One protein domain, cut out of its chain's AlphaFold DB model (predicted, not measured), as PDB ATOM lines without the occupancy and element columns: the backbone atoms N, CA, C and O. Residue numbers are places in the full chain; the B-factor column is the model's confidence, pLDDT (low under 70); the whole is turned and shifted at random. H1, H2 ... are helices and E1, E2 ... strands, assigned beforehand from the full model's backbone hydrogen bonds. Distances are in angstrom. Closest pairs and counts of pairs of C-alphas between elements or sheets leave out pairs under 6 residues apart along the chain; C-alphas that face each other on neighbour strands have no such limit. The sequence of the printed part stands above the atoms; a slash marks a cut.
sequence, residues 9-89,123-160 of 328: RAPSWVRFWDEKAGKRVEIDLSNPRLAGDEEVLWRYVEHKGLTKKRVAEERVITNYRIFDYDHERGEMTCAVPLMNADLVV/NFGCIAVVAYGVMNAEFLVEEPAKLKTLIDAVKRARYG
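This is residues 9 to 89 and 123 to 160 of the 328 residues of an uncharacterized protein of Candidatus Bathyarchaeota archaeon (UniProt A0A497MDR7). Two antiparallel sheets, E3 E4 E5 E6 and E7 E8 E9, are partly face to face with their strands crossed, a sandwich that comes closest at E6 and E9, while E3 and E4 stay apart from the smaller sheet. H1 packs over E7 and E8 and reaches E3 and E4 with its residues 147 to 154; the E1 E2 hairpin is a separate ribbon at one end of the long axis, and the turn between E3 and E4 is at the other. The printed part has 119 residues, with nine named strands followed by one named helix, and the class is mostly strand. The whole is compact, with a radius of gyration of the C-alphas of 14.5 A and spans of 47 by 31 by 26 A.

E1, residues 13 to 18, and E2, residues 23 to 28, form an antiparallel hairpin, with N 14 and O 27 2.9 A apart, within hydrogen-bond range. E3, residues 40 to 48, E4, residues 54 to 62, E5, residues 65 to 70, and E6, residues 75 to 81, make a meander, each strand the antiparallel neighbour of the one before. E3 and E6 are its edge strands, and E4 bends by 60 degrees at residue 57. Within hydrogen-bond range are N 44 and O 59 at 2.8 A between E3 and E4, N 60 and O 67 at 2.9 A between E4 and E5, and N 68 and O 78 at 2.9 A between E5 and E6. The closest C-alphas of E1 and E6 are those of Val 14 and Pro 81, 6.8 A apart; E2 and E3 are apart. E7, residues 85 to 89, meets E6 only through their link. E7 is the antiparallel neighbour of E8, residues 123 to 131, with N 86 and O 130 2.8 A apart. E8 and E9, residues 134 to 142, form an antiparallel hairpin, with N 129 and O 137 2.8 A apart. The two sheets form a sandwich, two sheets face to face: the parts that face each other are 10.3 A centre to centre, their best planes are 9 degrees apart, and the strands of the one stand at 75 degrees to those of the other. The closest C-alphas of E6 and E9 are those of Cys 78 and Asn 136, 6.4 A apart; E5 and E9 are near each other. H1, residues 144 to 159, and the sheet E7 E8 E9 make two layers, a helix on one face of a sheet. H1 lies over E7 and E8 at a height over the sheet of 9.7 A, and runs along the strands, at 16 degrees to E7 on the local plane. Its closest C-alphas to E7 are those of Lys 148 and Leu 87, 5.8 A apart. H1 is also on the sheet E3 E4 E5 E6; the C-alphas of Ile 151 and Leu 41 in E3 are 7.7 A apart. In H1 every O i to N i+4 pair is within hydrogen-bond range.

E1 begins at C-alpha 13, (109.701, -39.896, -16.241), and is 15.4 A long; E2 is 16.5 A. E3 and E4 are 22.5 A each, E5 16.3 A and E6 17.0 A. E7 is 13.1 A, E8 25.3 A and E9 23.4 A. H1 is 21.8 A long and ends at C-alpha 159, (126.782, -41.837, -20.031).

The two C-alphas farthest apart are those of Gly 22 and Leu 50, 47.1 A. Residues 90 to 122 are not printed, and C-alphas 89 and 123 are 12.1 A apart across the cut. The link from E2 to E3, 11 residues, is long. The mean pLDDT of the printed part is 88.4; residues 9 to 10 and 50 to 52 are under 70.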
ATOM      1  N   ARG A   9     111.457 -30.420  -7.224       60.06
ATOM      2  CA  ARG A   9     110.719 -31.037  -8.343       60.06
ATOM      3  C   ARG A   9     111.384 -32.350  -8.751       60.06
ATOM      4  O   ARG A   9     112.433 -32.315  -9.383       60.06
ATOM      5  N   ALA A  10     110.776 -33.489  -8.423       67.31
ATOM      6  CA  ALA A  10     111.234 -34.791  -8.905       67.31
ATOM      7  C   ALA A  10     110.748 -35.053 -10.343       67.31
ATOM      8  O   ALA A  10     109.604 -34.713 -10.667       67.31
ATOM      9  N   PRO A  11     111.566 -35.663 -11.218       74.31
ATOM     10  CA  PRO A  11     111.082 -36.121 -12.511       74.31
ATOM     11  C   PRO A  11     110.129 -37.309 -12.317       74.31
ATOM     12  O   PRO A  11     110.411 -38.228 -11.556       74.31
ATOM     13  N   SER A  12     108.999 -37.318 -13.026       77.75
ATOM     14  CA  SER A  12     108.084 -38.474 -13.068       77.75
ATOM     15  C   SER A  12     108.492 -39.512 -14.116       77.75
ATOM     16  O   SER A  12     108.142 -40.682 -14.018       77.75
ATOM     17  N   TRP A  13     109.231 -39.074 -15.134       82.12
ATOM     18  CA  TRP A  13     109.701 -39.896 -16.241       82.12
ATOM     19  C   TRP A  13     111.133 -39.514 -16.564       82.12
ATOM     20  O   TRP A  13     111.493 -38.339 -16.464       82.12
ATOM     21  N   VAL A  14     111.917 -40.481 -17.030       80.81
ATOM     22  CA  VAL A  14     113.193 -40.188 -17.675       80.81
ATOM     23  C   VAL A  14     113.221 -40.749 -19.083       80.81
ATOM     24  O   VAL A  14     112.695 -41.829 -19.357       80.81
ATOM     25  N   ARG A  15     113.826 -39.975 -19.982       83.81
ATOM     26  CA  ARG A  15     114.025 -40.322 -21.381       83.81
ATOM     27  C   ARG A  15     115.462 -40.017 -21.738       83.81
ATOM     28  O   ARG A  15     115.888 -38.876 -21.586       83.81
ATOM     29  N   PHE A  16     116.187 -41.015 -22.213       81.50
ATOM     30  CA  PHE A  16     117.550 -40.832 -22.693       81.50
ATOM     31  C   PHE A  16     117.845 -41.810 -23.822       81.50
ATOM     32  O   PHE A  16     117.122 -42.788 -24.041       81.50
ATOM     33  N   TRP A  17     118.890 -41.501 -24.577       81.12
ATOM     34  CA  TRP A  17     119.431 -42.400 -25.576       81.12
ATOM     35  C   TRP A  17     120.488 -43.288 -24.924       81.12
ATOM     36  O   TRP A  17     121.408 -42.799 -24.274       81.12
ATOM     37  N   ASP A  18     120.317 -44.595 -25.052       78.50
ATOM     38  CA  ASP A  18     121.286 -45.584 -24.621       78.50
ATOM     39  C   ASP A  18     122.232 -45.886 -25.780       78.50
ATOM     40  O   ASP A  18     121.878 -46.651 -26.677       78.50
ATOM     41  N   GLU A  19     123.432 -45.304 -25.754       76.75
ATOM     42  CA  GLU A  19     124.437 -45.523 -26.801       76.75
ATOM     43  C   GLU A  19     124.859 -46.992 -26.904       76.75
ATOM     44  O   GLU A  19     125.059 -47.513 -28.000       76.75
ATOM     45  N   LYS A  20     124.940 -47.702 -25.770       73.00
ATOM     46  CA  LYS A  20     125.360 -49.107 -25.741       73.00
ATOM     47  C   LYS A  20     124.293 -50.024 -26.338       73.00
ATOM     48  O   LYS A  20     124.632 -50.981 -27.030       73.00
ATOM     49  N   ALA A  21     123.018 -49.752 -26.063       74.50
ATOM     50  CA  ALA A  21     121.896 -50.516 -26.614       74.50
ATOM     51  C   ALA A  21     121.385 -49.976 -27.963       74.50
ATOM     52  O   ALA A  21     120.515 -50.597 -28.570       74.50
ATOM     53  N   GLY A  22     121.886 -48.824 -28.423       81.88
ATOM     54  CA  GLY A  22     121.471 -48.173 -29.665       81.88
ATOM     55  C   GLY A  22     119.980 -47.828 -29.714       81.88
ATOM     56  O   GLY A  22     119.362 -47.943 -30.774       81.88
ATOM     57  N   LYS A  23     119.367 -47.475 -28.573       83.94
ATOM     58  CA  LYS A  23     117.917 -47.238 -28.488       83.94
ATOM     59  C   LYS A  23     117.535 -46.138 -27.508       83.94
ATOM     60  O   LYS A  23     118.239 -45.850 -26.545       83.94
ATOM     61  N   ARG A  24     116.343 -45.572 -27.707       85.44
ATOM     62  CA  ARG A  24     115.717 -44.671 -26.737       85.44
ATOM     63  C   ARG A  24     115.118 -45.480 -25.592       85.44
ATOM     64  O   ARG A  24     114.326 -46.393 -25.821       85.44
ATOM     65  N   VAL A  25     115.473 -45.106 -24.372       83.75
ATOM     66  CA  VAL A  25     114.953 -45.684 -23.135       83.75
ATOM     67  C   VAL A  25     113.979 -44.689 -22.514       83.75
ATOM     68  O   VAL A  25     114.294 -43.505 -22.383       83.75
ATOM     69  N   GLU A  26     112.785 -45.161 -22.149       88.75
ATOM     70  CA  GLU A  26     111.792 -44.389 -21.397       88.75
ATOM     71  C   GLU A  26     111.405 -45.159 -20.137       88.75
ATOM     72  O   GLU A  26     111.005 -46.321 -20.220       88.75
ATOM     73  N   ILE A  27     111.532 -44.517 -18.977       87.50
ATOM     74  CA  ILE A  27     111.253 -45.144 -17.684       87.50
ATOM     75  C   ILE A  27     110.298 -44.262 -16.900       87.50
ATOM     76  O   ILE A  27     110.557 -43.072 -16.700       87.50
ATOM     77  N   ASP A  28     109.216 -44.879 -16.441       88.88
ATOM     78  CA  ASP A  28     108.316 -44.314 -15.445       88.88
ATOM     79  C   ASP A  28     108.964 -44.446 -14.064       88.88
ATOM     80  O   ASP A  28     109.114 -45.554 -13.537       88.88
ATOM     81  N   LEU A  29     109.361 -43.322 -13.471       87.69
ATOM     82  CA  LEU A  29     110.020 -43.305 -12.165       87.69
ATOM     83  C   LEU A  29     109.049 -43.592 -11.011       87.69
ATOM     84  O   LEU A  29     109.500 -43.850  -9.902       87.69
ATOM     85  N   SER A  30     107.737 -43.621 -11.268       85.50
ATOM     86  CA  SER A  30     106.735 -44.070 -10.296       85.50
ATOM     87  C   SER A  30     106.536 -45.590 -10.285       85.50
ATOM     88  O   SER A  30     105.930 -46.127  -9.359       85.50
ATOM     89  N   ASN A  31     107.055 -46.302 -11.293       88.38
ATOM     90  CA  ASN A  31     106.859 -47.737 -11.444       88.38
ATOM     91  C   ASN A  31     108.079 -48.522 -10.928       88.38
ATOM     92  O   ASN A  31     109.147 -48.433 -11.539       88.38
ATOM     93  N   PRO A  32     107.936 -49.349  -9.875       89.56
ATOM     94  CA  PRO A  32     109.044 -50.133  -9.323       89.56
ATOM     95  C   PRO A  32     109.468 -51.315 -10.212       89.56
ATOM     96  O   PRO A  32     110.466 -51.975  -9.932       89.56
ATOM     97  N   ARG A  33     108.711 -51.646 -11.269       91.38
ATOM     98  CA  ARG A  33     109.067 -52.740 -12.181       91.38
ATOM     99  C   ARG A  33     110.232 -52.333 -13.071       91.38
ATOM    100  O   ARG A  33     110.224 -51.236 -13.627       91.38
ATOM    101  N   LEU A  34     111.174 -53.257 -13.248       91.56
ATOM    102  CA  LEU A  34     112.297 -53.094 -14.162       91.56
ATOM    103  C   LEU A  34     111.796 -52.897 -15.601       91.56
ATOM    104  O   LEU A  34     110.920 -53.633 -16.068       91.56
ATOM    105  N   ALA A  35     112.336 -51.895 -16.289       86.38
ATOM    106  CA  ALA A  35     112.156 -51.726 -17.727       86.38
ATOM    107  C   ALA A  35     112.945 -52.803 -18.501       86.38
ATOM    108  O   ALA A  35     113.818 -53.450 -17.938       86.38
ATOM    109  N   GLY A  36     112.649 -52.998 -19.792       84.81
ATOM    110  CA  GLY A  36     113.134 -54.139 -20.595       84.81
ATOM    111  C   GLY A  36     114.592 -54.566 -20.354       84.81
ATOM    112  O   GLY A  36     114.817 -55.686 -19.913       84.81
ATOM    113  N   ASP A  37     115.555 -53.667 -20.588       86.69
ATOM    114  CA  ASP A  37     117.002 -53.936 -20.429       86.69
ATOM    115  C   ASP A  37     117.555 -53.353 -19.108       86.69
ATOM    116  O   ASP A  37     118.744 -53.045 -18.987       86.69
ATOM    117  N   GLU A  38     116.676 -53.095 -18.138       91.69
ATOM    118  CA  GLU A  38     117.062 -52.589 -16.827       91.69
ATOM    119  C   GLU A  38     117.612 -53.741 -15.976       91.69
ATOM    120  O   GLU A  38     116.898 -54.681 -15.630       91.69
ATOM    121  N   GLU A  39     118.891 -53.658 -15.624       93.12
ATOM    122  CA  GLU A  39     119.603 -54.679 -14.859       93.12
ATOM    123  C   GLU A  39     119.904 -54.176 -13.454       93.12
ATOM    124  O   GLU A  39     120.357 -53.046 -13.266       93.12
ATOM    125  N   VAL A  40     119.689 -55.036 -12.460       96.56
ATOM    126  CA  VAL A  40     120.003 -54.743 -11.060       96.56
ATOM    127  C   VAL A  40     121.509 -54.862 -10.840       96.56
ATOM    128  O   VAL A  40     122.082 -55.933 -11.017       96.56
ATOM    129  N   LEU A  41     122.132 -53.768 -10.408       96.12
ATOM    130  CA  LEU A  41     123.544 -53.710 -10.024       96.12
ATOM    131  C   LEU A  41     123.719 -53.959  -8.525       96.12
ATOM    132  O   LEU A  41     124.699 -54.563  -8.096       96.12
ATOM    133  N   TRP A  42     122.760 -53.492  -7.725       96.62
ATOM    134  CA  TRP A  42     122.727 -53.693  -6.283       96.62
ATOM    135  C   TRP A  42     121.288 -53.658  -5.773       96.62
ATOM    136  O   TRP A  42     120.452 -52.913  -6.288       96.62
ATOM    137  N   ARG A  43     120.991 -54.464  -4.751       95.25
ATOM    138  CA  ARG A  43     119.655 -54.571  -4.165       95.25
ATOM    139  C   ARG A  43     119.741 -54.830  -2.671       95.25
ATOM    140  O   ARG A  43     120.458 -55.726  -2.234       95.25
ATOM    141  N   TYR A  44     118.934 -54.099  -1.920       93.38
ATOM    142  CA  TYR A  44     118.682 -54.332  -0.508       93.38
ATOM    143  C   TYR A  44     117.188 -54.506  -0.275       93.38
ATOM    144  O   TYR A  44     116.374 -53.764  -0.819       93.38
ATOM    145  N   VAL A  45     116.837 -55.494   0.544       92.31
ATOM    146  CA  VAL A  45     115.450 -55.836   0.856       92.31
ATOM    147  C   VAL A  45     115.302 -55.893   2.369       92.31
ATOM    148  O   VAL A  45     115.921 -56.732   3.029       92.31
ATOM    149  N   GLU A  46     114.466 -55.022   2.923       88.69
ATOM    150  CA  GLU A  46     114.085 -55.086   4.327       88.69
ATOM    151  C   GLU A  46     112.855 -55.977   4.493       88.69
ATOM    152  O   GLU A  46     111.825 -55.807   3.833       88.69
ATOM    153  N   HIS A  47     112.947 -56.927   5.423       89.50
ATOM    154  CA  HIS A  47     111.846 -57.814   5.763       89.50
ATOM    155  C   HIS A  47     111.309 -57.523   7.169       89.50
ATOM    156  O   HIS A  47     112.066 -57.542   8.137       89.50
ATOM    157  N   LYS A  48     109.984 -57.372   7.303       86.12
ATOM    158  CA  LYS A  48     109.287 -57.239   8.598       86.12
ATOM    159  C   LYS A  48     108.457 -58.489   8.916       86.12
ATOM    160  O   LYS A  48     107.912 -59.133   8.021       86.12
ATOM    161  N   GLY A  49     108.328 -58.811  10.204       76.44
ATOM    162  CA  GLY A  49     107.500 -59.912  10.719       76.44
ATOM    163  C   GLY A  49     108.304 -61.062  11.340       76.44
ATOM    164  O   GLY A  49     109.352 -61.452  10.835       76.44
ATOM    165  N   LEU A  50     107.797 -61.613  12.450       67.19
ATOM    166  CA  LEU A  50     108.483 -62.651  13.237       67.19
ATOM    167  C   LEU A  50     108.337 -64.067  12.647       67.19
ATOM    168  O   LEU A  50     109.257 -64.868  12.762       67.19
ATOM    169  N   THR A  51     107.206 -64.378  12.004       67.19
ATOM    170  CA  THR A  51     106.891 -65.733  11.495       67.19
ATOM    171  C   THR A  51     106.617 -65.780   9.991       67.19
ATOM    172  O   THR A  51     107.008 -66.734   9.327       67.19
ATOM    173  N   LYS A  52     105.995 -64.740   9.424       67.44
ATOM    174  CA  LYS A  52     105.868 -64.536   7.972       67.44
ATOM    175  C   LYS A  52     106.575 -63.240   7.602       67.44
ATOM    176  O   LYS A  52     105.978 -62.169   7.677       67.44
ATOM    177  N   LYS A  53     107.860 -63.353   7.260       80.44
ATOM    178  CA  LYS A  53     108.667 -62.224   6.790       80.44
ATOM    179  C   LYS A  53     108.088 -61.718   5.471       80.44
ATOM    180  O   LYS A  53     108.143 -62.423   4.468       80.44
ATOM    181  N   ARG A  54     107.520 -60.515   5.476       85.00
ATOM    182  CA  ARG A  54     107.096 -59.806   4.262       85.00
ATOM    183  C   ARG A  54     108.154 -58.785   3.882       85.00
ATOM    184  O   ARG A  54     108.806 -58.245   4.773       85.00
ATOM    185  N   VAL A  55     108.318 -58.535   2.588       87.06
ATOM    186  CA  VAL A  55     109.119 -57.396   2.123       87.06
ATOM    187  C   VAL A  55     108.394 -56.124   2.549       87.06
ATOM    188  O   VAL A  55     107.204 -55.982   2.268       87.06
ATOM    189  N   ALA A  56     109.080 -55.266   3.292       88.94
ATOM    190  CA  ALA A  56     108.549 -53.988   3.748       88.94
ATOM    191  C   ALA A  56     109.069 -52.851   2.875       88.94
ATOM    192  O   ALA A  56     108.287 -52.043   2.390       88.94
ATOM    193  N   GLU A  57     110.374 -52.837   2.632       90.19
ATOM    194  CA  GLU A  57     111.039 -51.815   1.840       90.19
ATOM    195  C   GLU A  57     112.076 -52.479   0.945       90.19
ATOM    196  O   GLU A  57     112.706 -53.475   1.315       90.19
ATOM    197  N   GLU A  58     112.241 -51.929  -0.246       93.50
ATOM    198  CA  GLU A  58     113.257 -52.360  -1.183       93.50
ATOM    199  C   GLU A  58     114.004 -51.148  -1.718       93.50
ATOM    200  O   GLU A  58     113.394 -50.160  -2.118       93.50
ATOM    201  N   ARG A  59     115.331 -51.251  -1.753       94.56
ATOM    202  CA  ARG A  59     116.202 -50.287  -2.409       94.56
ATOM    203  C   ARG A  59     116.970 -50.962  -3.524       94.56
ATOM    204  O   ARG A  59     117.594 -52.003  -3.310       94.56
ATOM    205  N   VAL A  60     116.967 -50.347  -4.697       95.81
ATOM    206  CA  VAL A  60     117.559 -50.917  -5.905       95.81
ATOM    207  C   VAL A  60     118.400 -49.870  -6.613       95.81
ATOM    208  O   VAL A  60     117.960 -48.745  -6.840       95.81
ATOM    209  N   ILE A  61     119.611 -50.265  -6.992       96.50
ATOM    210  CA  ILE A  61     120.437 -49.542  -7.953       96.50
ATOM    211  C   ILE A  61     120.477 -50.388  -9.215       96.50
ATOM    212  O   ILE A  61     120.932 -51.535  -9.191       96.50
ATOM    213  N   THR A  62     119.995 -49.829 -10.314       95.56
ATOM    214  CA  THR A  62     120.023 -50.454 -11.633       95.56
ATOM    215  C   THR A  62     120.997 -49.727 -12.543       95.56
ATOM    216  O   THR A  62     121.518 -48.666 -12.204       95.56
ATOM    217  N   ASN A  63     121.228 -50.272 -13.732       92.44
ATOM    218  CA  ASN A  63     121.960 -49.590 -14.800       92.44
ATOM    219  C   ASN A  63     121.256 -48.313 -15.325       92.44
ATOM    220  O   ASN A  63     121.871 -47.555 -16.082       92.44
ATOM    221  N   TYR A  64     120.013 -48.036 -14.910       91.88
ATOM    222  CA  TYR A  64     119.236 -46.873 -15.349       91.88
ATOM    223  C   TYR A  64     118.818 -45.906 -14.247       91.88
ATOM    224  O   TYR A  64     118.703 -44.709 -14.513       91.88
ATOM    225  N   ARG A  65     118.564 -46.380 -13.028       93.19
ATOM    226  CA  ARG A  65     118.042 -45.553 -11.935       93.19
ATOM    227  C   ARG A  65     118.375 -46.132 -10.570       93.19
ATOM    228  O   ARG A  65     118.718 -47.300 -10.428       93.19
ATOM    229  N   ILE A  66     118.228 -45.287  -9.565       94.81
ATOM    230  CA  ILE A  66     118.251 -45.660  -8.159       94.81
ATOM    231  C   ILE A  66     116.861 -45.395  -7.608       94.81
ATOM    232  O   ILE A  66     116.308 -44.320  -7.855       94.81
ATOM    233  N   PHE A  67     116.295 -46.349  -6.879       93.25
ATOM    234  CA  PHE A  67     114.994 -46.153  -6.267       93.25
ATOM    235  C   PHE A  67     114.796 -46.896  -4.952       93.25
ATOM    236  O   PHE A  67     115.383 -47.954  -4.725       93.25
ATOM    237  N   ASP A  68     113.891 -46.337  -4.149       92.75
ATOM    238  CA  ASP A  68     113.364 -46.910  -2.919       92.75
ATOM    239  C   ASP A  68     111.858 -47.114  -3.087       92.75
ATOM    240  O   ASP A  68     111.141 -46.200  -3.505       92.75
ATOM    241  N   TYR A  69     111.377 -48.303  -2.744       92.00
ATOM    242  CA  TYR A  69     109.968 -48.658  -2.813       92.00
ATOM    243  C   TYR A  69     109.478 -49.184  -1.463       92.00
ATOM    244  O   TYR A  69     109.979 -50.186  -0.945       92.00
ATOM    245  N   ASP A  70     108.477 -48.507  -0.904       90.31
ATOM    246  CA  ASP A  70     107.772 -48.932   0.303       90.31
ATOM    247  C   ASP A  70     106.622 -49.857  -0.115       90.31
ATOM    248  O   ASP A  70     105.605 -49.424  -0.665       90.31
ATOM    249  N   HIS A  71     106.777 -51.157   0.143       89.94
ATOM    250  CA  HIS A  71     105.765 -52.165  -0.171       89.94
ATOM    251  C   HIS A  71     104.540 -52.085   0.746       89.94
ATOM    252  O   HIS A  71     103.472 -52.566   0.366       89.94
ATOM    253  N   GLU A  72     104.671 -51.520   1.950       87.19
ATOM    254  CA  GLU A  72     103.552 -51.361   2.882       87.19
ATOM    255  C   GLU A  72     102.617 -50.234   2.423       87.19
ATOM    256  O   GLU A  72     101.400 -50.336   2.598       87.19
ATOM    257  N   ARG A  73     103.173 -49.188   1.803       86.75
ATOM    258  CA  ARG A  73     102.423 -48.044   1.260       86.75
ATOM    259  C   ARG A  73     102.140 -48.131  -0.234       86.75
ATOM    260  O   ARG A  73     101.235 -47.452  -0.711       86.75
ATOM    261  N   GLY A  74     102.876 -48.967  -0.959       88.88
ATOM    262  CA  GLY A  74     102.781 -49.077  -2.410       88.88
ATOM    263  C   GLY A  74     103.284 -47.828  -3.136       88.88
ATOM    264  O   GLY A  74     102.714 -47.454  -4.159       88.88
ATOM    265  N   GLU A  75     104.305 -47.159  -2.595       88.69
ATOM    266  CA  GLU A  75     104.813 -45.887  -3.121       88.69
ATOM    267  C   GLU A  75     106.332 -45.903  -3.321       88.69
ATOM    268  O   GLU A  75     107.079 -46.503  -2.545       88.69
ATOM    269  N   MET A  76     106.789 -45.215  -4.370       87.62
ATOM    270  CA  MET A  76     108.204 -44.904  -4.567       87.62
ATOM    271  C   MET A  76     108.575 -43.754  -3.629       87.62
ATOM    272  O   MET A  76     108.060 -42.646  -3.780       87.62
ATOM    273  N   THR A  77     109.449 -44.005  -2.658       85.69
ATOM    274  CA  THR A  77     109.908 -42.981  -1.703       85.69
ATOM    275  C   THR A  77     111.118 -42.210  -2.232       85.69
ATOM    276  O   THR A  77     111.329 -41.058  -1.856       85.69
ATOM    277  N   CYS A  78     111.867 -42.811  -3.158       86.06
ATOM    278  CA  CYS A  78     112.947 -42.196  -3.923       86.06
ATOM    279  C   CYS A  78     112.977 -42.811  -5.326       86.06
ATOM    280  O   CYS A  78     112.814 -44.021  -5.467       86.06
ATOM    281  N   ALA A  79     113.199 -42.004  -6.363       90.44
ATOM    282  CA  ALA A  79     113.458 -42.492  -7.713       90.44
ATOM    283  C   ALA A  79     114.255 -41.448  -8.498       90.44
ATOM    284  O   ALA A  79     113.741 -40.374  -8.811       90.44
ATOM    285  N   VAL A  80     115.509 -41.758  -8.820       91.12
ATOM    286  CA  VAL A  80     116.394 -40.856  -9.563       91.12
ATOM    287  C   VAL A  80     117.069 -41.578 -10.726       91.12
ATOM    288  O   VAL A  80     117.505 -42.720 -10.568       91.12
ATOM    289  N   PRO A  81     117.191 -40.946 -11.904       91.50
ATOM    290  CA  PRO A  81     117.966 -41.502 -13.008       91.50
ATOM    291  C   PRO A  81     119.439 -41.643 -12.637       91.50
ATOM    292  O   PRO A  81     120.033 -40.712 -12.095       91.50
ATOM    293  N   LEU A  82     120.059 -42.767 -13.000       92.06
ATOM    294  CA  LEU A  82     121.461 -43.034 -12.685       92.06
ATOM    295  C   LEU A  82     122.389 -41.996 -13.328       92.06
ATOM    296  O   LEU A  82     123.361 -41.568 -12.714       92.06
ATOM    297  N   MET A  83     122.056 -41.532 -14.535       88.75
ATOM    298  CA  MET A  83     122.820 -40.495 -15.238       88.75
ATOM    299  C   MET A  83     122.925 -39.180 -14.444       88.75
ATOM    300  O   MET A  83     123.906 -38.459 -14.583       88.75
ATOM    301  N   ASN A  84     121.945 -38.882 -13.583       89.25
ATOM    302  CA  ASN A  84     121.907 -37.670 -12.762       89.25
ATOM    303  C   ASN A  84     122.236 -37.923 -11.286       89.25
ATOM    304  O   ASN A  84     122.242 -36.974 -10.507       89.25
ATOM    305  N   ALA A  85     122.471 -39.176 -10.897       92.94
ATOM    306  CA  ALA A  85     122.741 -39.545  -9.520       92.94
ATOM    307  C   ALA A  85     124.242 -39.713  -9.286       92.94
ATOM    308  O   ALA A  85     124.923 -40.400 -10.048       92.94
ATOM    309  N   ASP A  86     124.741 -39.121  -8.211       95.44
ATOM    310  CA  ASP A  86     126.063 -39.384  -7.660       95.44
ATOM    311  C   ASP A  86     125.918 -40.125  -6.339       95.44
ATOM    312  O   ASP A  86     125.123 -39.745  -5.473       95.44
ATOM    313  N   LEU A  87     126.700 -41.189  -6.187       95.94
ATOM    314  CA  LEU A  87     126.848 -41.870  -4.911       95.94
ATOM    315  C   LEU A  87     127.985 -41.221  -4.138       95.94
ATOM    316  O   LEU A  87     129.119 -41.189  -4.607       95.94
ATOM    317  N   VAL A  88     127.703 -40.755  -2.930       95.62
ATOM    318  CA  VAL A  88     128.711 -40.183  -2.039       95.62
ATOM    319  C   VAL A  88     128.840 -41.069  -0.813       95.62
ATOM    320  O   VAL A  88     127.852 -41.300  -0.121       95.62
ATOM    321  N   VAL A  89     130.049 -41.548  -0.517       94.75
ATOM    322  CA  VAL A  89     130.323 -42.219   0.760       94.75
ATOM    323  C   VAL A  89     130.379 -41.151   1.846       94.75
ATOM    324  O   VAL A  89     131.280 -40.317   1.852       94.75
ATOM    325  N   ASN A 123     133.896 -53.953   6.532       84.94
ATOM    326  CA  ASN A 123     133.718 -52.560   6.137       84.94
ATOM    327  C   ASN A 123     132.233 -52.308   5.840       84.94
ATOM    328  O   ASN A 123     131.627 -53.009   5.029       84.94
ATOM    329  N   PHE A 124     131.645 -51.322   6.505       88.81
ATOM    330  CA  PHE A 124     130.268 -50.897   6.285       88.81
ATOM    331  C   PHE A 124     130.170 -49.388   6.456       88.81
ATOM    332  O   PHE A 124     130.975 -48.769   7.145       88.81
ATOM    333  N   GLY A 125     129.173 -48.768   5.845       90.75
ATOM    334  CA  GLY A 125     129.101 -47.316   5.829       90.75
ATOM    335  C   GLY A 125     127.816 -46.784   5.239       90.75
ATOM    336  O   GLY A 125     126.979 -47.554   4.782       90.75
ATOM    337  N   CYS A 126     127.664 -45.468   5.267       92.81
ATOM    338  CA  CYS A 126     126.533 -44.791   4.652       92.81
ATOM    339  C   CYS A 126     126.919 -44.293   3.258       92.81
ATOM    340  O   CYS A 126     127.982 -43.696   3.073       92.81
ATOM    341  N   ILE A 127     126.026 -44.506   2.294       94.62
ATOM    342  CA  ILE A 127     126.056 -43.847   0.992       94.62
ATOM    343  C   ILE A 127     124.857 -42.917   0.894       94.62
ATOM    344  O   ILE A 127     123.723 -43.332   1.139       94.62
ATOM    345  N   ALA A 128     125.113 -41.677   0.495       95.31
ATOM    346  CA  ALA A 128     124.095 -40.736   0.067       95.31
ATOM    347  C   ALA A 128     123.943 -40.762  -1.458       95.31
ATOM    348  O   ALA A 128     124.927 -40.854  -2.191       95.31
ATOM    349  N   VAL A 129     122.704 -40.643  -1.924       95.12
ATOM    350  CA  VAL A 129     122.354 -40.471  -3.336       95.12
ATOM    351  C   VAL A 129     122.057 -38.999  -3.561       95.12
ATOM    352  O   VAL A 129     121.048 -38.485  -3.070       95.12
ATOM    353  N   VAL A 130     122.929 -38.318  -4.296       94.94
ATOM    354  CA  VAL A 130     122.777 -36.903  -4.638       94.94
ATOM    355  C   VAL A 130     122.349 -36.787  -6.093       94.94
ATOM    356  O   VAL A 130     123.038 -37.265  -6.987       94.94
ATOM    357  N   ALA A 131     121.210 -36.152  -6.341       92.44
ATOM    358  CA  ALA A 131     120.735 -35.877  -7.691       92.44
ATOM    359  C   ALA A 131     120.004 -34.538  -7.717       92.44
ATOM    360  O   ALA A 131     119.253 -34.209  -6.795       92.44
ATOM    361  N   TYR A 132     120.215 -33.781  -8.792       90.62
ATOM    362  CA  TYR A 132     119.641 -32.451  -8.990       90.62
ATOM    363  C   TYR A 132     119.936 -31.469  -7.840       90.62
ATOM    364  O   TYR A 132     119.081 -30.670  -7.463       90.62
ATOM    365  N   GLY A 133     121.134 -31.545  -7.251       90.44
ATOM    366  CA  GLY A 133     121.562 -30.684  -6.144       90.44
ATOM    367  C   GLY A 133     120.881 -30.992  -4.808       90.44
ATOM    368  O   GLY A 133     120.901 -30.162  -3.899       90.44
ATOM    369  N   VAL A 134     120.253 -32.166  -4.680       89.75
ATOM    370  CA  VAL A 134     119.517 -32.590  -3.485       89.75
ATOM    371  C   VAL A 134     119.954 -33.991  -3.066       89.75
ATOM    372  O   VAL A 134     120.149 -34.883  -3.894       89.75
ATOM    373  N   MET A 135     120.079 -34.209  -1.757       91.19
ATOM    374  CA  MET A 135     120.233 -35.549  -1.196       91.19
ATOM    375  C   MET A 135     118.873 -36.257  -1.194       91.19
ATOM    376  O   MET A 135     117.968 -35.874  -0.456       91.19
ATOM    377  N   ASN A 136     118.731 -37.277  -2.036       90.19
ATOM    378  CA  ASN A 136     117.472 -37.986  -2.274       90.19
ATOM    379  C   ASN A 136     117.271 -39.170  -1.324       90.19
ATOM    380  O   ASN A 136     116.154 -39.445  -0.898       90.19
ATOM    381  N   ALA A 137     118.357 -39.860  -0.989       90.19
ATOM    382  CA  ALA A 137     118.362 -40.973  -0.053       90.19
ATOM    383  C   ALA A 137     119.725 -41.056   0.637       90.19
ATOM    384  O   ALA A 137     120.733 -40.598   0.101       90.19
ATOM    385  N   GLU A 138     119.758 -41.673   1.811       92.44
ATOM    386  CA  GLU A 138     120.992 -42.095   2.460       92.44
ATOM    387  C   GLU A 138     120.759 -43.418   3.172       92.44
ATOM    388  O   GLU A 138     119.737 -43.599   3.838       92.44
ATOM    389  N   PHE A 139     121.702 -44.344   3.032       90.69
ATOM    390  CA  PHE A 139     121.527 -45.684   3.559       90.69
ATOM    391  C   PHE A 139     122.819 -46.430   3.820       90.69
ATOM    392  O   PHE A 139     123.863 -46.139   3.241       90.69
ATOM    393  N   LEU A 140     122.707 -47.422   4.703       91.31
ATOM    394  CA  LEU A 140     123.802 -48.291   5.087       91.31
ATOM    395  C   LEU A 140     124.068 -49.347   4.007       91.31
ATOM    396  O   LEU A 140     123.137 -49.984   3.514       91.31
ATOM    397  N   VAL A 141     125.340 -49.567   3.693       92.12
ATOM    398  CA  VAL A 141     125.817 -50.598   2.768       92.12
ATOM    399  C   VAL A 141     127.073 -51.274   3.314       92.12
ATOM    400  O   VAL A 141     127.818 -50.690   4.105       92.12
ATOM    401  N   GLU A 142     127.318 -52.502   2.871       90.56
ATOM    402  CA  GLU A 142     128.626 -53.146   3.008       90.56
ATOM    403  C   GLU A 142     129.558 -52.631   1.904       90.56
ATOM    404  O   GLU A 142     129.122 -52.407   0.776       90.56
ATOM    405  N   GLU A 143     130.832 -52.418   2.243       89.06
ATOM    406  CA  GLU A 143     131.881 -51.971   1.312       89.06
ATOM    407  C   GLU A 143     131.486 -50.743   0.450       89.06
ATOM    408  O   GLU A 143     131.513 -50.806  -0.785       89.06
ATOM    409  N   PRO A 144     131.130 -49.598   1.071       92.38
ATOM    410  CA  PRO A 144     130.551 -48.445   0.370       92.38
ATOM    411  C   PRO A 144     131.408 -47.918  -0.790       92.38
ATOM    412  O   PRO A 144     130.886 -47.606  -1.860       92.38
ATOM    413  N   ALA A 145     132.727 -47.858  -0.613       89.69
ATOM    414  CA  ALA A 145     133.650 -47.383  -1.641       89.69
ATOM    415  C   ALA A 145     133.714 -48.318  -2.864       89.69
ATOM    416  O   ALA A 145     133.769 -47.840  -4.003       89.69
ATOM    417  N   LYS A 146     133.597 -49.641  -2.672       90.81
ATOM    418  CA  LYS A 146     133.508 -50.599  -3.787       90.81
ATOM    419  C   LYS A 146     132.200 -50.453  -4.551       90.81
ATOM    420  O   LYS A 146     132.223 -50.438  -5.781       90.81
ATOM    421  N   LEU A 147     131.075 -50.304  -3.843       94.00
ATOM    422  CA  LEU A 147     129.783 -50.063  -4.485       94.00
ATOM    423  C   LEU A 147     129.813 -48.757  -5.288       94.00
ATOM    424  O   LEU A 147     129.467 -48.770  -6.465       94.00
ATOM    425  N   LYS A 148     130.301 -47.655  -4.701       95.06
ATOM    426  CA  LYS A 148     130.481 -46.385  -5.419       95.06
ATOM    427  C   LYS A 148     131.327 -46.574  -6.681       95.06
ATOM    428  O   LYS A 148     130.901 -46.172  -7.755       95.06
ATOM    429  N   THR A 149     132.476 -47.241  -6.573       94.19
ATOM    430  CA  THR A 149     133.382 -47.482  -7.709       94.19
ATOM    431  C   THR A 149     132.708 -48.275  -8.831       94.19
ATOM    432  O   THR A 149     132.829 -47.910 -10.000       94.19
ATOM    433  N   LEU A 150     131.967 -49.336  -8.489       95.19
ATOM    434  CA  LEU A 150     131.200 -50.126  -9.455       95.19
ATOM    435  C   LEU A 150     130.171 -49.255 -10.185       95.19
ATOM    436  O   LEU A 150     130.096 -49.281 -11.414       95.19
ATOM    437  N   ILE A 151     129.387 -48.484  -9.435       95.81
ATOM    438  CA  ILE A 151     128.325 -47.654 -10.000       95.81
ATOM    439  C   ILE A 151     128.898 -46.517 -10.848       95.81
ATOM    440  O   ILE A 151     128.405 -46.289 -11.951       95.81
ATOM    441  N   ASP A 152     129.980 -45.872 -10.409       94.56
ATOM    442  CA  ASP A 152     130.676 -44.843 -11.183       94.56
ATOM    443  C   ASP A 152     131.234 -45.403 -12.494       94.56
ATOM    444  O   ASP A 152     131.161 -44.735 -13.524       94.56
ATOM    445  N   ALA A 153     131.778 -46.624 -12.480       93.94
ATOM    446  CA  ALA A 153     132.275 -47.282 -13.684       93.94
ATOM    447  C   ALA A 153     131.137 -47.592 -14.667       93.94
ATOM    448  O   ALA A 153     131.270 -47.324 -15.862       93.94
ATOM    449  N   VAL A 154     129.998 -48.099 -14.178       92.44
ATOM    450  CA  VAL A 154     128.811 -48.338 -15.016       92.44
ATOM    451  C   VAL A 154     128.262 -47.026 -15.574       92.44
ATOM    452  O   VAL A 154     127.963 -46.953 -16.766       92.44
ATOM    453  N   LYS A 155     128.166 -45.984 -14.740       91.06
ATOM    454  CA  LYS A 155     127.708 -44.651 -15.143       91.06
ATOM    455  C   LYS A 155     128.621 -44.077 -16.229       91.06
ATOM    456  O   LYS A 155     128.122 -43.716 -17.290       91.06
ATOM    457  N   ARG A 156     129.944 -44.088 -16.027       90.69
ATOM    458  CA  ARG A 156     130.930 -43.576 -16.997       90.69
ATOM    459  C   ARG A 156     130.936 -44.344 -18.310       90.69
ATOM    460  O   ARG A 156     130.912 -43.734 -19.373       90.69
ATOM    461  N   ALA A 157     130.892 -45.674 -18.257       89.50
ATOM    462  CA  ALA A 157     130.851 -46.506 -19.460       89.50
ATOM    463  C   ALA A 157     129.595 -46.271 -20.320       89.50
ATOM    464  O   ALA A 157     129.588 -46.609 -21.501       89.50
ATOM    465  N   ARG A 158     128.523 -45.740 -19.723       86.75
ATOM    466  CA  ARG A 158     127.201 -45.634 -20.342       86.75
ATOM    467  C   ARG A 158     126.815 -44.209 -20.725       86.75
ATOM    468  O   ARG A 158     126.172 -44.020 -21.751       86.75
ATOM    469  N   TYR A 159     127.183 -43.238 -19.898       85.06
ATOM    470  CA  TYR A 159     126.782 -41.837 -20.031       85.06
ATOM    471  C   TYR A 159     127.977 -40.884 -20.192       85.06
ATOM    472  O   TYR A 159     127.768 -39.696 -20.413       85.06
ATOM    473  N   GLY A 160     129.214 -41.387 -20.101       86.62
ATOM    474  CA  GLY A 160     130.423 -40.564 -20.084       86.62
ATOM    475  C   GLY A 160     130.698 -39.924 -18.721       86.62
ATOM    476  O   GLY A 160     130.084 -40.275 -17.710       86.62
TER     477      GLY A 160